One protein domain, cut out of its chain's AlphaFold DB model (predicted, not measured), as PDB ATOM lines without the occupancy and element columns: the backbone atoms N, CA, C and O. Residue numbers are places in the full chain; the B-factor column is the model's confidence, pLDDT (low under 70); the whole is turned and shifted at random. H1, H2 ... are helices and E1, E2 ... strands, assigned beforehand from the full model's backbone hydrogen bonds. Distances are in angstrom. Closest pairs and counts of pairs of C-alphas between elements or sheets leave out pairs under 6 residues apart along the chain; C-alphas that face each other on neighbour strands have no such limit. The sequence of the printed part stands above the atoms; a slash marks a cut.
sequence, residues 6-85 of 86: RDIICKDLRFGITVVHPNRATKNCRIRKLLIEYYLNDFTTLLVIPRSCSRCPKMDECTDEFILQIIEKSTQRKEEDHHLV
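This is residues 6 to 85 of the 86 residues of an uncharacterized protein of Candidatus Bathyarchaeota archaeon (UniProt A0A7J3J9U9). A strongly twisted sheet of three strands, E1, E2 and E3, has one long helix, H3, across one face in two layers, a helix layer on a sheet layer. The end of H3 and the tail, residues 75 to 85, stick out free, while little H2 packs on the start of H3 and little H1 sits at the sheet's margin. The 80 printed residues run H1 E1 H2 E2 E3 H3, a mixed class with sheet order E1, E2, E3, antiparallel throughout. The whole is only just compact, close to loose, with a radius of gyration of the C-alphas of 13.8 A and a flat outline of 42 by 32 by 16 A.

Find C-alpha 14 at (242.454, 221.302, 184.648); E1 runs from there to residue 20, 17.5 A. E2 is residues 34 to 40, 17.6 A, and E3 residues 45 to 48. H3 runs 36.3 A from residue 59 to C-alpha 83 at (252.601, 203.282, 191.124). H1 is residues 6 to 10 and H2 residues 24 to 28.

Look at inner strand E2: N 16 and O 38 of E1 and E2 are 2.9 A apart, within hydrogen-bond range. In the hairpin E2 and E3, N 46 and O 39 are 2.8 A apart, also within range. H3 is on the sheet; its closest C-alphas to E1 are Phe 66 and Val 20, 6.5 A. H2 touches H3, at residues 59 to 62 alone; C-alphas 25 and 62 are closest, 5.7 A. H1 only grazes the sheet with residues 9 to 10. O i to N i+4 pairs are within range throughout H1, in 20 of 21 in H3 and 0 of 1 in H2, where 1 of 2 O i to N i+3 pairs is.

The farthest C-alphas, Pro 57 and Val 85, are 45.4 A apart. The printed part has no cut and no long link. The model's pLDDT is under 70 at residues 6 to 11, 25, 50, 52 to 54 and 77 to 85.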
ATOM      1  N   ARG A   6     246.597 236.597 185.346       55.38
ATOM      2  CA  ARG A   6     245.556 235.872 184.621       55.38
ATOM      3  C   ARG A   6     246.113 234.859 183.625       55.38
ATOM      4  O   ARG A   6     245.601 233.755 183.573       55.38
ATOM      5  N   ASP A   7     247.154 235.203 182.876       60.62
ATOM      6  CA  ASP A   7     247.784 234.294 181.913       60.62
ATOM      7  C   ASP A   7     248.556 233.174 182.618       60.62
ATOM      8  O   ASP A   7     248.519 232.033 182.169       60.62
ATOM      9  N   ILE A   8     249.184 233.476 183.759       59.47
ATOM     10  CA  ILE A   8     249.865 232.478 184.600       59.47
ATOM     11  C   ILE A   8     248.846 231.524 185.235       59.47
ATOM     12  O   ILE A   8     249.065 230.318 185.265       59.47
ATOM     13  N   ILE A   9     247.714 232.045 185.718       56.16
ATOM     14  CA  ILE A   9     246.647 231.225 186.301       56.16
ATOM     15  C   ILE A   9     245.944 230.399 185.222       56.16
ATOM     16  O   ILE A   9     245.581 229.264 185.498       56.16
ATOM     17  N   CYS A  10     245.743 230.935 184.016       58.81
ATOM     18  CA  CYS A  10     244.996 230.256 182.956       58.81
ATOM     19  C   CYS A  10     245.805 229.218 182.172       58.81
ATOM     20  O   CYS A  10     245.200 228.336 181.559       58.81
ATOM     21  N   LYS A  11     247.142 229.293 182.180       61.81
ATOM     22  CA  LYS A  11     247.985 228.217 181.651       61.81
ATOM     23  C   LYS A  11     247.836 226.987 182.560       61.81
ATOM     24  O   LYS A  11     247.943 227.080 183.778       61.81
ATOM     25  N   ASP A  12     247.510 225.850 181.951       71.00
ATOM     26  CA  ASP A  12     247.409 224.529 182.591       71.00
ATOM     27  C   ASP A  12     246.265 224.307 183.602       71.00
ATOM     28  O   ASP A  12     246.317 223.362 184.396       71.00
ATOM     29  N   LEU A  13     245.181 225.095 183.556       77.06
ATOM     30  CA  LEU A  13     243.981 224.788 184.352       77.06
ATOM     31  C   LEU A  13     243.327 223.485 183.892       77.06
ATOM     32  O   LEU A  13     242.856 223.355 182.760       77.06
ATOM     33  N   ARG A  14     243.210 222.539 184.820       80.62
ATOM     34  CA  ARG A  14     242.454 221.302 184.648       80.62
ATOM     35  C   ARG A  14     241.087 221.459 185.287       80.62
ATOM     36  O   ARG A  14     240.985 221.739 186.481       80.62
ATOM     37  N   PHE A  15     240.042 221.257 184.494       84.00
ATOM     38  CA  PHE A  15     238.683 221.154 185.008       84.00
ATOM     39  C   PHE A  15     238.475 219.789 185.670       84.00
ATOM     40  O   PHE A  15     238.871 218.756 185.126       84.00
ATOM     41  N   GLY A  16     237.825 219.785 186.828       85.94
ATOM     42  CA  GLY A  16     237.468 218.579 187.553       85.94
ATOM     43  C   GLY A  16     236.122 218.713 188.247       85.94
ATOM     44  O   GLY A  16     235.646 219.808 188.550       85.94
ATOM     45  N   ILE A  17     235.509 217.565 188.520       87.25
ATOM     46  CA  ILE A  17     234.301 217.465 189.335       87.25
ATOM     47  C   ILE A  17     234.586 216.459 190.439       87.25
ATOM     48  O   ILE A  17     235.013 215.335 190.168       87.25
ATOM     49  N   THR A  18     234.344 216.842 191.690       86.56
ATOM     50  CA  THR A  18     234.494 215.929 192.822       86.56
ATOM     51  C   THR A  18     233.323 216.026 193.780       86.56
ATOM     52  O   THR A  18     232.654 217.051 193.900       86.56
ATOM     53  N   VAL A  19     233.088 214.932 194.496       85.88
ATOM     54  CA  VAL A  19     232.188 214.927 195.645       85.88
ATOM     55  C   VAL A  19     233.017 215.256 196.878       85.88
ATOM     56  O   VAL A  19     233.926 214.499 197.225       85.88
ATOM     57  N   VAL A  20     232.698 216.357 197.550       82.50
ATOM     58  CA  VAL A  20     233.290 216.697 198.848       82.50
ATOM     59  C   VAL A  20     232.418 216.173 199.979       82.50
ATOM     60  O   VAL A  20     231.179 216.158 199.908       82.50
ATOM     61  N   HIS A  21     233.085 215.706 201.029       80.12
ATOM     62  CA  HIS A  21     232.425 215.177 202.207       80.12
ATOM     63  C   HIS A  21     232.129 216.294 203.210       80.12
ATOM     64  O   HIS A  21     232.860 217.287 203.288       80.12
ATOM     65  N   PRO A  22     231.047 216.148 203.990       74.12
ATOM     66  CA  PRO A  22     230.653 217.157 204.952       74.12
ATOM     67  C   PRO A  22     231.624 217.200 206.136       74.12
ATOM     68  O   PRO A  22     231.768 216.238 206.893       74.12
ATOM     69  N   ASN A  23     232.235 218.358 206.329       74.56
ATOM     70  CA  ASN A  23     233.030 218.720 207.495       74.56
ATOM     71  C   ASN A  23     232.192 219.451 208.567       74.56
ATOM     72  O   ASN A  23     230.968 219.571 208.481       74.56
ATOM     73  N   ARG A  24     232.850 219.949 209.619       76.12
ATOM     74  CA  ARG A  24     232.177 220.630 210.736       76.12
ATOM     75  C   ARG A  24     231.434 221.903 210.300       76.12
ATOM     76  O   ARG A  24     230.321 222.128 210.771       76.12
ATOM     77  N   ALA A  25     232.009 222.697 209.396       69.00
ATOM     78  CA  ALA A  25     231.403 223.938 208.909       69.00
ATOM     79  C   ALA A  25     230.170 223.667 208.025       69.00
ATOM     80  O   ALA A  25     229.094 224.227 208.244       69.00
ATOM     81  N   THR A  26     230.274 222.708 207.106       72.88
ATOM     82  CA  THR A  26     229.187 222.317 206.192       72.88
ATOM     83  C   THR A  26     228.041 221.567 206.868       72.88
ATOM     84  O   THR A  26     226.889 221.711 206.447       72.88
ATOM     85  N   LYS A  27     228.308 220.830 207.958       75.38
ATOM     86  CA  LYS A  27     227.263 220.213 208.798       75.38
ATOM     87  C   LYS A  27     226.315 221.255 209.388       75.38
ATOM     88  O   LYS A  27     225.102 221.048 209.368       75.38
ATOM     89  N   ASN A  28     226.844 222.398 209.831       75.00
ATOM     90  CA  ASN A  28     226.022 223.512 210.320       75.00
ATOM     91  C   ASN A  28     225.155 224.115 209.204       75.00
ATOM     92  O   ASN A  28     224.055 224.597 209.459       75.00
ATOM     93  N   CYS A  29     225.616 224.006 207.959       73.50
ATOM     94  CA  CYS A  29     224.885 224.419 206.765       73.50
ATOM     95  C   CYS A  29     223.978 223.312 206.190       73.50
ATOM     96  O   CYS A  29     223.418 223.477 205.110       73.50
ATOM     97  N   ARG A  30     223.792 222.191 206.912       76.25
ATOM     98  CA  ARG A  30     222.976 221.020 206.518       76.25
ATOM     99  C   ARG A  30     223.368 220.403 205.169       76.25
ATOM    100  O   ARG A  30     222.579 219.677 204.564       76.25
ATOM    101  N   ILE A  31     224.593 220.642 204.714       74.19
ATOM    102  CA  ILE A  31     225.127 220.059 203.485       74.19
ATOM    103  C   ILE A  31     225.595 218.642 203.825       74.19
ATOM    104  O   ILE A  31     226.419 218.455 204.716       74.19
ATOM    105  N   ARG A  32     225.032 217.627 203.157       72.38
ATOM    106  CA  ARG A  32     225.331 216.205 203.435       72.38
ATOM    107  C   ARG A  32     226.329 215.592 202.463       72.38
ATOM    108  O   ARG A  32     227.107 214.735 202.856       72.38
ATOM    109  N   LYS A  33     226.272 216.003 201.203       74.50
ATOM    110  CA  LYS A  33     227.223 215.699 200.134       74.50
ATOM    111  C   LYS A  33     227.113 216.839 199.141       74.50
ATOM    112  O   LYS A  33     225.998 217.288 198.873       74.50
ATOM    113  N   LEU A  34     228.243 217.301 198.629       79.00
ATOM    114  CA  LEU A  34     228.255 218.383 197.662       79.00
ATOM    115  C   LEU A  34     229.106 217.980 196.470       79.00
ATOM    116  O   LEU A  34     230.239 217.535 196.634       79.00
ATOM    117  N   LEU A  35     228.526 218.104 195.283       84.19
ATOM    118  CA  LEU A  35     229.271 218.024 194.041       84.19
ATOM    119  C   LEU A  35     229.866 219.409 193.791       84.19
ATOM    120  O   LEU A  35     229.123 220.391 193.761       84.19
ATOM    121  N   ILE A  36     231.187 219.483 193.673       84.94
ATOM    122  CA  ILE A  36     231.908 220.721 193.396       84.94
ATOM    123  C   ILE A  36     232.629 220.572 192.067       84.94
ATOM    124  O   ILE A  36     233.391 219.626 191.853       84.94
ATOM    125  N   GLU A  37     232.381 221.541 191.202       88.00
ATOM    126  CA  GLU A  37     233.165 221.786 190.003       88.00
ATOM    127  C   GLU A  37     234.331 222.703 190.375       88.00
ATOM    128  O   GLU A  37     234.164 223.674 191.124       88.00
ATOM    129  N   TYR A  38     235.523 222.388 189.881       88.06
ATOM    130  CA  TYR A  38     236.721 223.157 190.182       88.06
ATOM    131  C   TYR A  38     237.667 223.224 188.988       88.06
ATOM    132  O   TYR A  38     237.672 222.356 188.116       88.06
ATOM    133  N   TYR A  39     238.496 224.260 188.993       86.81
ATOM    134  CA  TYR A  39     239.662 224.365 188.134       86.81
ATOM    135  C   TYR A  39     240.907 224.320 189.010       86.81
ATOM    136  O   TYR A  39     240.996 225.052 189.994       86.81
ATOM    137  N   LEU A  40     241.849 223.453 188.667       86.75
ATOM    138  CA  LEU A  40     243.083 223.248 189.417       86.75
ATOM    139  C   LEU A  40     244.280 223.409 188.484       86.75
ATOM    140  O   LEU A  40     244.304 222.814 187.407       86.75
ATOM    141  N   ASN A  41     245.281 224.159 188.923       82.00
ATOM    142  CA  ASN A  41     246.638 224.103 188.386       82.00
ATOM    143  C   ASN A  41     247.630 223.923 189.551       82.00
ATOM    144  O   ASN A  41     247.217 223.734 190.697       82.00
ATOM    145  N   ASP A  42     248.931 223.983 189.278       72.44
ATOM    146  CA  ASP A  42     249.957 223.751 190.305       72.44
ATOM    147  C   ASP A  42     250.034 224.860 191.380       72.44
ATOM    148  O   ASP A  42     250.658 224.663 192.421       72.44
ATOM    149  N   PHE A  43     249.378 226.009 191.172       75.25
ATOM    150  CA  PHE A  43     249.459 227.182 192.056       75.25
ATOM    151  C   PHE A  43     248.120 227.600 192.677       75.25
ATOM    152  O   PHE A  43     248.089 228.406 193.608       75.25
ATOM    153  N   THR A  44     246.990 227.136 192.144       79.44
ATOM    154  CA  THR A  44     245.668 227.666 192.475       79.44
ATOM    155  C   THR A  44     244.562 226.647 192.249       79.44
ATOM    156  O   THR A  44     244.564 225.880 191.287       79.44
ATOM    157  N   THR A  45     243.571 226.694 193.142       82.31
ATOM    158  CA  THR A  45     242.297 225.983 193.005       82.31
ATOM    159  C   THR A  45     241.166 227.003 192.975       82.31
ATOM    160  O   THR A  45     240.962 227.740 193.936       82.31
ATOM    161  N   LEU A  46     240.419 227.044 191.875       83.19
ATOM    162  CA  LEU A  46     239.223 227.868 191.733       83.19
ATOM    163  C   LEU A  46     237.992 226.983 191.880       83.19
ATOM    164  O   LEU A  46     237.792 226.058 191.094       83.19
ATOM    165  N   LEU A  47     237.158 227.281 192.872       83.69
ATOM    166  CA  LEU A  47     235.906 226.564 193.090       83.69
ATOM    167  C   LEU A  47     234.749 227.267 192.394       83.69
ATOM    168  O   LEU A  47     234.555 228.475 192.536       83.69
ATOM    169  N   VAL A  48     233.914 226.490 191.715       83.25
ATOM    170  CA  VAL A  48     232.590 226.942 191.299       83.25
ATOM    171  C   VAL A  48     231.656 226.693 192.477       83.25
ATOM    172  O   VAL A  48     231.195 225.573 192.698       83.25
ATOM    173  N   ILE A  49     231.422 227.733 193.284       72.94
ATOM    174  CA  ILE A  49     230.615 227.614 194.504       72.94
ATOM    175  C   ILE A  49     229.186 227.193 194.131       72.94
ATOM    176  O   ILE A  49     228.472 227.949 193.460       72.94
ATOM    177  N   PRO A  50     228.715 226.022 194.595       66.88
ATOM    178  CA  PRO A  50     227.356 225.588 194.311       66.88
ATOM    179  C   PRO A  50     226.340 226.523 194.968       66.88
ATOM    180  O   PRO A  50     226.527 226.983 196.093       66.88
ATOM    181  N   ARG A  51     225.191 226.751 194.323       70.38
ATOM    182  CA  ARG A  51     224.133 227.626 194.873       70.38
ATOM    183  C   ARG A  51     223.616 227.183 196.249       70.38
ATOM    184  O   ARG A  51     223.130 228.003 197.015       70.38
ATOM    185  N   SER A  52     223.731 225.901 196.589       65.75
ATOM    186  CA  SER A  52     223.394 225.376 197.922       65.75
ATOM    187  C   SER A  52     224.295 225.922 199.035       65.75
ATOM    188  O   SER A  52     223.889 225.954 200.194       65.75
ATOM    189  N   CYS A  53     225.501 226.364 198.686       67.94
ATOM    190  CA  CYS A  53     226.506 226.903 199.591       67.94
ATOM    191  C   CYS A  53     226.367 228.418 199.815       67.94
ATOM    192  O   CYS A  53     226.782 228.916 200.855       67.94
ATOM    193  N   SER A  54     225.694 229.150 198.919       67.88
ATOM    194  CA  SER A  54     225.591 230.617 198.992       67.88
ATOM    195  C   SER A  54     224.777 231.149 200.183       67.88
ATOM    196  O   SER A  54     224.729 232.354 200.405       67.88
ATOM    197  N   ARG A  55     224.103 230.271 200.939       71.62
ATOM    198  CA  ARG A  55     223.348 230.607 202.162       71.62
ATOM    199  C   ARG A  55     224.054 230.157 203.446       71.62
ATOM    200  O   ARG A  55     223.477 230.261 204.525       71.62
ATOM    201  N   CYS A  56     225.264 229.612 203.334       76.06
ATOM    202  CA  CYS A  56     226.032 229.134 204.473       76.06
ATOM    203  C   CYS A  56     226.711 230.323 205.177       76.06
ATOM    204  O   CYS A  56     227.542 230.982 204.558       76.06
ATOM    205  N   PRO A  57     226.423 230.602 206.463       76.38
ATOM    206  CA  PRO A  57     227.061 231.705 207.193       76.38
ATOM    207  C   PRO A  57     228.561 231.481 207.449       76.38
ATOM    208  O   PRO A  57     229.250 232.397 207.875       76.38
ATOM    209  N   LYS A  58     229.059 230.262 207.209       80.06
ATOM    210  CA  LYS A  58     230.465 229.860 207.341       80.06
ATOM    211  C   LYS A  58     231.050 229.447 205.988       80.06
ATOM    212  O   LYS A  58     231.757 228.447 205.901       80.06
ATOM    213  N   MET A  59     230.669 230.145 204.917       78.44
ATOM    214  CA  MET A  59     231.054 229.751 203.561       78.44
ATOM    215  C   MET A  59     232.568 229.787 203.350       78.44
ATOM    216  O   MET A  59     233.103 228.870 202.735       78.44
ATOM    217  N   ASP A  60     233.256 230.780 203.906       77.19
ATOM    218  CA  ASP A  60     234.712 230.906 203.777       77.19
ATOM    219  C   ASP A  60     235.418 229.692 204.406       77.19
ATOM    220  O   ASP A  60     236.128 228.971 203.710       77.19
ATOM    221  N   GLU A  61     235.070 229.344 205.655       78.81
ATOM    222  CA  GLU A  61     235.558 228.123 206.328       78.81
ATOM    223  C   GLU A  61     235.235 226.843 205.534       78.81
ATOM    224  O   GLU A  61     236.001 225.883 205.541       78.81
ATOM    225  N   CYS A  62     234.081 226.789 204.857       79.19
ATOM    226  CA  CYS A  62     233.731 225.641 204.020       79.19
ATOM    227  C   CYS A  62     234.600 225.568 202.759       79.19
ATOM    228  O   CYS A  62     234.962 224.473 202.342       79.19
ATOM    229  N   THR A  63     234.904 226.716 202.152       81.50
ATOM    230  CA  THR A  63     235.634 226.832 200.883       81.50
ATOM    231  C   THR A  63     237.070 226.351 201.040       81.50
ATOM    232  O   THR A  63     237.503 225.513 200.252       81.50
ATOM    233  N   ASP A  64     237.770 226.798 202.082       82.31
ATOM    234  CA  ASP A  64     239.158 226.392 202.347       82.31
ATOM    235  C   ASP A  64     239.272 224.874 202.506       82.31
ATOM    236  O   ASP A  64     240.113 224.208 201.905       82.31
ATOM    237  N   GLU A  65     238.345 224.292 203.253       82.12
ATOM    238  CA  GLU A  65     238.287 222.854 203.469       82.12
ATOM    239  C   GLU A  65     237.918 222.061 202.209       82.12
ATOM    240  O   GLU A  65     238.404 220.946 202.006       82.12
ATOM    241  N   PHE A  66     237.066 222.614 201.342       85.31
ATOM    242  CA  PHE A  66     236.790 222.017 200.036       85.31
ATOM    243  C   PHE A  66     238.036 222.007 199.158       85.31
ATOM    244  O   PHE A  66     238.313 220.985 198.529       85.31
ATOM    245  N   ILE A  67     238.791 223.109 199.144       85.56
ATOM    246  CA  ILE A  67     240.057 223.214 198.415       85.56
ATOM    247  C   ILE A  67     241.032 222.144 198.915       85.56
ATOM    248  O   ILE A  67     241.577 221.402 198.102       85.56
ATOM    249  N   LEU A  68     241.189 221.992 200.233       86.19
ATOM    250  CA  LEU A  68     242.067 220.974 200.817       86.19
ATOM    251  C   LEU A  68     241.673 219.552 200.390       86.19
ATOM    252  O   LEU A  68     242.524 218.805 199.913       86.19
ATOM    253  N   GLN A  69     240.383 219.195 200.470       86.38
ATOM    254  CA  GLN A  69     239.897 217.881 200.020       86.38
ATOM    255  C   GLN A  69     240.121 217.649 198.515       86.38
ATOM    256  O   GLN A  69     240.369 216.521 198.087       86.38
ATOM    257  N   ILE A  70     240.002 218.697 197.696       86.81
ATOM    258  CA  ILE A  70     240.242 218.632 196.249       86.81
ATOM    259  C   ILE A  70     241.727 218.406 195.951       86.81
ATOM    260  O   ILE A  70     242.051 217.552 195.120       86.81
ATOM    261  N   ILE A  71     242.614 219.133 196.633       84.69
ATOM    262  CA  ILE A  71     244.067 218.988 196.495       84.69
ATOM    263  C   ILE A  71     244.489 217.583 196.928       84.69
ATOM    264  O   ILE A  71     245.137 216.887 196.154       84.69
ATOM    265  N   GLU A  72     244.053 217.129 198.106       85.44
ATOM    266  CA  GLU A  72     244.392 215.806 198.642       85.44
ATOM    267  C   GLU A  72     243.980 214.679 197.683       85.44
ATOM    268  O   GLU A  72     244.808 213.847 197.310       85.44
ATOM    269  N   LYS A  73     242.736 214.704 197.184       82.06
ATOM    270  CA  LYS A  73     242.260 213.727 196.187       82.06
ATOM    271  C   LYS A  73     243.042 213.780 194.878       82.06
ATOM    272  O   LYS A  73     243.203 212.754 194.220       82.06
ATOM    273  N   SER A  74     243.472 214.966 194.460       78.38
ATOM    274  CA  SER A  74     244.222 215.135 193.214       78.38
ATOM    275  C   SER A  74     245.659 214.627 193.351       78.38
ATOM    276  O   SER A  74     246.176 214.031 192.409       78.38
ATOM    277  N   THR A  75     246.286 214.809 194.516       77.12
ATOM    278  CA  THR A  75     247.616 214.266 194.827       77.12
ATOM    279  C   THR A  75     247.583 212.745 194.936       77.12
ATOM    280  O   THR A  75     248.381 212.092 194.272       77.12
ATOM    281  N   GLN A  76     246.607 212.179 195.656       74.94
ATOM    282  CA  GLN A  76     246.433 210.723 195.772       74.94
ATOM    283  C   GLN A  76     246.319 210.051 194.396       74.94
ATOM    284  O   GLN A  76     247.001 209.068 194.131       74.94
ATOM    285  N   ARG A  77     245.542 210.632 193.470       68.06
ATOM    286  CA  ARG A  77     245.440 210.118 192.093       68.06
ATOM    287  C   ARG A  77     246.771 210.141 191.339       68.06
ATOM    288  O   ARG A  77     247.073 209.195 190.624       68.06
ATOM    289  N   LYS A  78     247.578 211.198 191.500       64.19
ATOM    290  CA  LYS A  78     248.910 211.288 190.868       64.19
ATOM    291  C   LYS A  78     249.884 210.237 191.419       64.19
ATOM    292  O   LYS A  78     250.766 209.797 190.686       64.19
ATOM    293  N   GLU A  79     249.762 209.878 192.695       62.78
ATOM    294  CA  GLU A  79     250.575 208.831 193.326       62.78
ATOM    295  C   GLU A  79     250.131 207.427 192.885       62.78
ATOM    296  O   GLU A  79     250.978 206.593 192.568       62.78
ATOM    297  N   GLU A  80     248.820 207.183 192.777       59.84
ATOM    298  CA  GLU A  80     248.266 205.934 192.234       59.84
ATOM    299  C   GLU A  80     248.662 205.720 190.761       59.84
ATOM    300  O   GLU A  80     249.088 204.624 190.396       59.84
ATOM    301  N   ASP A  81     248.616 206.768 189.932       57.19
ATOM    302  CA  ASP A  81     249.047 206.702 188.528       57.19
ATOM    303  C   ASP A  81     250.562 206.433 188.391       57.19
ATOM    304  O   ASP A  81     250.980 205.717 187.480       57.19
ATOM    305  N   HIS A  82     251.401 206.950 189.301       51.28
ATOM    306  CA  HIS A  82     252.846 206.668 189.303       51.28
ATOM    307  C   HIS A  82     253.187 205.244 189.760       51.28
ATOM    308  O   HIS A  82     254.165 204.672 189.284       51.28
ATOM    309  N   HIS A  83     252.394 204.655 190.656       49.03
ATOM    310  CA  HIS A  83     252.601 203.282 191.124       49.03
ATOM    311  C   HIS A  83     252.195 202.206 190.104       49.03
ATOM    312  O   HIS A  83     252.607 201.056 190.245       49.03
ATOM    313  N   LEU A  84     251.423 202.567 189.075       42.28
ATOM    314  CA  LEU A  84     251.024 201.676 187.978       42.28
ATOM    315  C   LEU A  84     252.055 201.605 186.835       42.28
ATOM    316  O   LEU A  84     251.842 200.875 185.868       42.28
ATOM    317  N   VAL A  85     253.176 202.327 186.941       42.00
ATOM    318  CA  VAL A  85     254.304 202.263 185.998       42.00
ATOM    319  C   VAL A  85     255.427 201.410 186.603       42.00
ATOM    320  O   VAL A  85     256.473 201.929 186.988       42.00
TER     321      VAL A  85